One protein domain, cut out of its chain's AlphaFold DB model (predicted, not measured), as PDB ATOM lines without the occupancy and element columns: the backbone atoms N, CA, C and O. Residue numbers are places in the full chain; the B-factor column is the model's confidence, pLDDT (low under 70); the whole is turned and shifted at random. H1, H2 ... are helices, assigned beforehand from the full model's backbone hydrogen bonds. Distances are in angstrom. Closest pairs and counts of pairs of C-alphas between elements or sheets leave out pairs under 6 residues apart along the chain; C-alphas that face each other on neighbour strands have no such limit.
ATOM      1  N   SER A   2     -14.731  -0.855  -6.274       87.69
ATOM      2  CA  SER A   2     -14.171  -0.031  -5.198       87.69
ATOM      3  C   SER A   2     -14.541   1.429  -5.444       87.69
ATOM      4  O   SER A   2     -14.481   1.884  -6.586       87.69
ATOM      5  N   ASN A   3     -14.930   2.146  -4.392       89.69
ATOM      6  CA  ASN A   3     -15.340   3.547  -4.475       89.69
ATOM      7  C   ASN A   3     -14.207   4.463  -4.002       89.69
ATOM      8  O   ASN A   3     -13.545   4.166  -3.011       89.69
ATOM      9  N   VAL A   4     -14.024   5.590  -4.690       90.94
ATOM     10  CA  VAL A   4     -13.075   6.646  -4.317       90.94
ATOM     11  C   VAL A   4     -13.873   7.918  -4.050       90.94
ATOM     12  O   VAL A   4     -14.634   8.358  -4.909       90.94
ATOM     13  N   VAL A   5     -13.720   8.495  -2.856       92.56
ATOM     14  CA  VAL A   5     -14.396   9.735  -2.449       92.56
ATOM     15  C   VAL A   5     -13.335  10.782  -2.146       92.56
ATOM     16  O   VAL A   5     -12.482  10.568  -1.289       92.56
ATOM     17  N   VAL A   6     -13.398  11.916  -2.841       91.38
ATOM     18  CA  VAL A   6     -12.464  13.035  -2.675       91.38
ATOM     19  C   VAL A   6     -13.265  14.299  -2.393       91.38
ATOM     20  O   VAL A   6     -14.256  14.572  -3.073       91.38
ATOM     21  N   ARG A   7     -12.850  15.064  -1.381       94.31
ATOM     22  CA  ARG A   7     -13.404  16.393  -1.104       94.31
ATOM     23  C   ARG A   7     -12.639  17.422  -1.927       94.31
ATOM     24  O   ARG A   7     -11.414  17.433  -1.895       94.31
ATOM     25  N   VAL A   8     -13.370  18.258  -2.652       93.62
ATOM     26  CA  VAL A   8     -12.834  19.337  -3.487       93.62
ATOM     27  C   VAL A   8     -13.743  20.550  -3.365       93.62
ATOM     28  O   VAL A   8     -14.949  20.389  -3.175       93.62
ATOM     29  N   ASP A   9     -13.176  21.746  -3.495       96.62
ATOM     30  CA  ASP A   9     -13.956  22.979  -3.522       96.62
ATOM     31  C   ASP A   9     -14.843  23.058  -4.770       96.62
ATOM     32  O   ASP A   9     -14.459  22.635  -5.867       96.62
ATOM     33  N   ASP A  10     -16.020  23.668  -4.626       96.12
ATOM     34  CA  ASP A  10     -17.000  23.776  -5.712       96.12
ATOM     35  C   ASP A  10     -16.450  24.519  -6.932       96.12
ATOM     36  O   ASP A  10     -16.762  24.167  -8.073       96.12
ATOM     37  N   LYS A  11     -15.617  25.540  -6.701       97.12
ATOM     38  CA  LYS A  11     -14.969  26.299  -7.775       97.12
ATOM     39  C   LYS A  11     -14.018  25.407  -8.575       97.12
ATOM     40  O   LYS A  11     -14.163  25.314  -9.791       97.12
ATOM     41  N   LEU A  12     -13.127  24.693  -7.884       95.75
ATOM     42  CA  LEU A  12     -12.164  23.781  -8.502       95.75
ATOM     43  C   LEU A  12     -12.875  22.690  -9.312       95.75
ATOM     44  O   LEU A  12     -12.504  22.408 -10.449       95.75
ATOM     45  N   LYS A  13     -13.939  22.107  -8.750       95.12
ATOM     46  CA  LYS A  13     -14.739  21.088  -9.435       95.12
ATOM     47  C   LYS A  13     -15.366  21.623 -10.723       95.12
ATOM     48  O   LYS A  13     -15.331  20.931 -11.737       95.12
ATOM     49  N   LYS A  14     -15.953  22.824 -10.692       96.81
ATOM     50  CA  LYS A  14     -16.582  23.436 -11.873       96.81
ATOM     51  C   LYS A  14     -15.567  23.705 -12.981       96.81
ATOM     52  O   LYS A  14     -15.833  23.360 -14.128       96.81
ATOM     53  N   GLU A  15     -14.415  24.272 -12.631       97.69
ATOM     54  CA  GLU A  15     -13.340  24.555 -13.589       97.69
ATOM     55  C   GLU A  15     -12.805  23.263 -14.220       97.69
ATOM     56  O   GLU A  15     -12.752  23.154 -15.444       97.69
ATOM     57  N   ALA A  16     -12.514  22.244 -13.404       96.94
ATOM     58  CA  ALA A  16     -12.044  20.950 -13.894       96.94
ATOM     59  C   ALA A  16     -13.058  20.275 -14.836       96.94
ATOM     60  O   ALA A  16     -12.678  19.778 -15.892       96.94
ATOM     61  N   VAL A  17     -14.352  20.285 -14.489       96.56
ATOM     62  CA  VAL A  17     -15.409  19.708 -15.339       96.56
ATOM     63  C   VAL A  17     -15.513  20.435 -16.678       96.56
ATOM     64  O   VAL A  17     -15.680  19.775 -17.698       96.56
ATOM     65  N   SER A  18     -15.391  21.767 -16.696       97.44
ATOM     66  CA  SER A  18     -15.419  22.534 -17.947       97.44
ATOM     67  C   SER A  18     -14.298  22.096 -18.889       97.44
ATOM     68  O   SER A  18     -14.570  21.737 -20.029       97.44
ATOM     69  N   VAL A  19     -13.060  22.044 -18.388       97.88
ATOM     70  CA  VAL A  19     -11.891  21.651 -19.191       97.88
ATOM     71  C   VAL A  19     -12.006  20.207 -19.681       97.88
ATOM     72  O   VAL A  19     -11.696  19.911 -20.829       97.88
ATOM     73  N   LEU A  20     -12.465  19.288 -18.829       97.50
ATOM     74  CA  LEU A  20     -12.619  17.890 -19.228       97.50
ATOM     75  C   LEU A  20     -13.715  17.699 -20.279       97.50
ATOM     76  O   LEU A  20     -13.524  16.899 -21.191       97.50
ATOM     77  N   ASN A  21     -14.814  18.453 -20.204       96.69
ATOM     78  CA  ASN A  21     -15.863  18.413 -21.221       96.69
ATOM     79  C   ASN A  21     -15.346  18.869 -22.591       96.69
ATOM     80  O   ASN A  21     -15.672  18.235 -23.593       96.69
ATOM     81  N   ASP A  22     -14.499  19.901 -22.630       97.69
ATOM     82  CA  ASP A  22     -13.857  20.356 -23.871       97.69
ATOM     83  C   ASP A  22     -12.937  19.274 -24.464       97.69
ATOM     84  O   ASP A  22     -12.794  19.159 -25.682       97.69
ATOM     85  N   LEU A  23     -12.360  18.426 -23.605       96.38
ATOM     86  CA  LEU A  23     -11.570  17.250 -23.983       96.38
ATOM     87  C   LEU A  23     -12.424  15.997 -24.264       96.38
ATOM     88  O   LEU A  23     -11.871  14.945 -24.590       96.38
ATOM     89  N   GLY A  24     -13.751  16.074 -24.131       96.50
ATOM     90  CA  GLY A  24     -14.664  14.943 -24.318       96.50
ATOM     91  C   GLY A  24     -14.596  13.881 -23.212       96.50
ATOM     92  O   GLY A  24     -14.891  12.712 -23.463       96.50
ATOM     93  N   LEU A  25     -14.188  14.261 -21.998       96.88
ATOM     94  CA  LEU A  25     -14.001  13.374 -20.849       96.88
ATOM     95  C   LEU A  25     -14.935  13.737 -19.690       96.88
ATOM     96  O   LEU A  25     -15.154  14.904 -19.382       96.88
ATOM     97  N   ASP A  26     -15.419  12.724 -18.969       95.69
ATOM     98  CA  ASP A  26     -16.066  12.910 -17.669       95.69
ATOM     99  C   ASP A  26     -15.045  12.789 -16.519       95.69
ATOM    100  O   ASP A  26     -13.966  12.202 -16.674       95.69
ATOM    101  N   MET A  27     -15.394  13.292 -15.325       94.44
ATOM    102  CA  MET A  27     -14.503  13.213 -14.153       94.44
ATOM    103  C   MET A  27     -14.057  11.781 -13.846       94.44
ATOM    104  O   MET A  27     -12.904  11.563 -13.478       94.44
ATOM    105  N   SER A  28     -14.942  10.791 -13.997       94.19
ATOM    106  CA  SER A  28     -14.607   9.404 -13.669       94.19
ATOM    107  C   SER A  28     -13.550   8.851 -14.619       94.19
ATOM    108  O   SER A  28     -12.642   8.141 -14.181       94.19
ATOM    109  N   SER A  29     -13.646   9.163 -15.913       96.19
ATOM    110  CA  SER A  29     -12.639   8.758 -16.896       96.19
ATOM    111  C   SER A  29     -11.311   9.463 -16.658       96.19
ATOM    112  O   SER A  29     -10.278   8.795 -16.670       96.19
ATOM    113  N   ALA A  30     -11.324  10.760 -16.343       96.00
ATOM    114  CA  ALA A  30     -10.111  11.506 -16.016       96.00
ATOM    115  C   ALA A  30      -9.374  10.910 -14.802       96.00
ATOM    116  O   ALA A  30      -8.176  10.635 -14.873       96.00
ATOM    117  N   VAL A  31     -10.096  10.602 -13.716       94.94
ATOM    118  CA  VAL A  31      -9.516   9.960 -12.523       94.94
ATOM    119  C   VAL A  31      -8.963   8.567 -12.849       94.94
ATOM    120  O   VAL A  31      -7.881   8.207 -12.387       94.94
ATOM    121  N   LYS A  32      -9.648   7.778 -13.687       94.94
ATOM    122  CA  LYS A  32      -9.131   6.470 -14.134       94.94
ATOM    123  C   LYS A  32      -7.845   6.605 -14.946       94.94
ATOM    124  O   LYS A  32      -6.941   5.795 -14.762       94.94
ATOM    125  N   ILE A  33      -7.768   7.588 -15.845       96.69
ATOM    126  CA  ILE A  33      -6.560   7.858 -16.636       96.69
ATOM    127  C   ILE A  33      -5.408   8.229 -15.704       96.69
ATOM    128  O   ILE A  33      -4.339   7.640 -15.816       96.69
ATOM    129  N   PHE A  34      -5.648   9.118 -14.738       95.81
ATOM    130  CA  PHE A  34      -4.653   9.504 -13.739       95.81
ATOM    131  C   PHE A  34      -4.094   8.299 -12.967       95.81
ATOM    132  O   PHE A  34      -2.881   8.110 -12.904       95.81
ATOM    133  N   LEU A  35      -4.964   7.423 -12.453       95.81
ATOM    134  CA  LEU A  35      -4.534   6.216 -11.736       95.81
ATOM    135  C   LEU A  35      -3.758   5.242 -12.633       95.81
ATOM    136  O   LEU A  35      -2.767   4.662 -12.200       95.81
ATOM    137  N   LYS A  36      -4.179   5.071 -13.894       96.81
ATOM    138  CA  LYS A  36      -3.438   4.248 -14.862       96.81
ATOM    139  C   LYS A  36      -2.052   4.812 -15.138       96.81
ATOM    140  O   LYS A  36      -1.110   4.033 -15.234       96.81
ATOM    141  N   GLN A  37      -1.928   6.131 -15.251       96.56
ATOM    142  CA  GLN A  37      -0.637   6.775 -15.452       96.56
ATOM    143  C   GLN A  37       0.291   6.525 -14.266       96.56
ATOM    144  O   GLN A  37       1.406   6.077 -14.493       96.56
ATOM    145  N   ILE A  38      -0.201   6.648 -13.026       93.44
ATOM    146  CA  ILE A  38       0.586   6.289 -11.832       93.44
ATOM    147  C   ILE A  38       1.099   4.846 -11.905       93.44
ATOM    148  O   ILE A  38       2.254   4.579 -11.593       93.44
ATOM    149  N   ILE A  39       0.254   3.905 -12.329       92.56
ATOM    150  CA  ILE A  39       0.643   2.493 -12.452       92.56
ATOM    151  C   ILE A  39       1.693   2.298 -13.557       92.56
ATOM    152  O   ILE A  39       2.612   1.504 -13.388       92.56
ATOM    153  N   ILE A  40       1.572   2.996 -14.685       93.75
ATOM    154  CA  ILE A  40       2.508   2.866 -15.811       93.75
ATOM    155  C   ILE A  40       3.869   3.468 -15.460       93.75
ATOM    156  O   ILE A  40       4.895   2.843 -15.707       93.75
ATOM    157  N   THR A  41       3.882   4.671 -14.890       88.81
ATOM    158  CA  THR A  41       5.119   5.416 -14.631       88.81
ATOM    159  C   THR A  41       5.732   5.100 -13.273       88.81
ATOM    160  O   THR A  41       6.862   5.506 -13.018       88.81
ATOM    161  N   GLN A  42       4.999   4.398 -12.396       89.88
ATOM    162  CA  GLN A  42       5.368   4.179 -10.992       89.88
ATOM    163  C   GLN A  42       5.706   5.500 -10.273       89.88
ATOM    164  O   GLN A  42       6.547   5.554  -9.379       89.88
ATOM    165  N   SER A  43       5.051   6.586 -10.685       87.50
ATOM    166  CA  SER A  43       5.311   7.947 -10.219       87.50
ATOM    167  C   SER A  43       4.046   8.797 -10.317       87.50
ATOM    168  O   SER A  43       3.037   8.374 -10.880       87.50
ATOM    169  N   ILE A  44       4.072  10.009  -9.765       90.62
ATOM    170  CA  ILE A  44       2.981  10.957  -9.992       90.62
ATOM    171  C   ILE A  44       3.149  11.544 -11.405       90.62
ATOM    172  O   ILE A  44       4.224  12.055 -11.711       90.62
ATOM    173  N   PRO A  45       2.123  11.478 -12.275       87.81
ATOM    174  CA  PRO A  45       2.230  11.813 -13.698       87.81
ATOM    175  C   PRO A  45       2.157  13.322 -13.975       87.81
ATOM    176  O   PRO A  45       1.507  13.772 -14.916       87.81
ATOM    177  N   PHE A  46       2.785  14.108 -13.112       87.44
ATOM    178  CA  PHE A  46       3.036  15.530 -13.271       87.44
ATOM    179  C   PHE A  46       4.147  15.934 -12.303       87.44
ATOM    180  O   PHE A  46       4.334  15.314 -11.254       87.44
ATOM    181  N   ASP A  47       4.862  16.999 -12.644       82.31
ATOM    182  CA  ASP A  47       5.928  17.518 -11.799       82.31
ATOM    183  C   ASP A  47       5.370  18.084 -10.489       82.31
ATOM    184  O   ASP A  47       4.530  18.986 -10.492       82.31
TER     185      ASP A  47
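Overview. This is residues 2 to 47 of the 116 residues of the protein "Type II toxin-antitoxin system RelB/DinJ family antitoxin" of Streptococcus dysgalactiae subsp. dysgalactiae (UniProt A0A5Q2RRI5). Two helices, H1 and H2, stand about perpendicular, roughly as a T, with H2 starting at Met 27 beside residues 17 to 20 of H1 and running away from it; an unnamed run, residues 2 to 9, leads into H1, and residues 42 to 47 turn back from the far end of H2. Residues 5 to 12, of which 10 to 12 belong to H1, stick out free. The 46 printed residues hold H1 then H2, with no named strand: all helix. The whole is only just loose, close to compact, with a radius of gyration of the C-alphas of 11.8 A and spans of 30 by 23 by 23 A.

Along the chain. Find C-alpha 10 at (-17.000, 23.776, -5.712); from there H1, residues 10 to 22, runs 18.7 A. H2, residues 27 to 41, runs 21.1 A to C-alpha 41 at (5.119, 5.416, -14.631).

Arrangement. Look at Val 17 and Met 27, whose C-alphas, 6.7 A apart, are the closest of H1 and H2. The helices touch only at the corner by their tight link, and only just, with 3 pairs of C-alphas within 8 A. H1 touches H2 with residues 17 to 20 alone, and H2 touches H1 with residues 27 to 30 alone. Their lines are about perpendicular, at 81 degrees. In H1 and H2 every O i to N i+4 pair is within hydrogen-bond range.

Size, cuts and confidence. The C-alphas of Asp 10 and Ile 40 are the farthest apart, 30.3 A. The printed part has no cut, and no printed residue is under 70 in pLDDT.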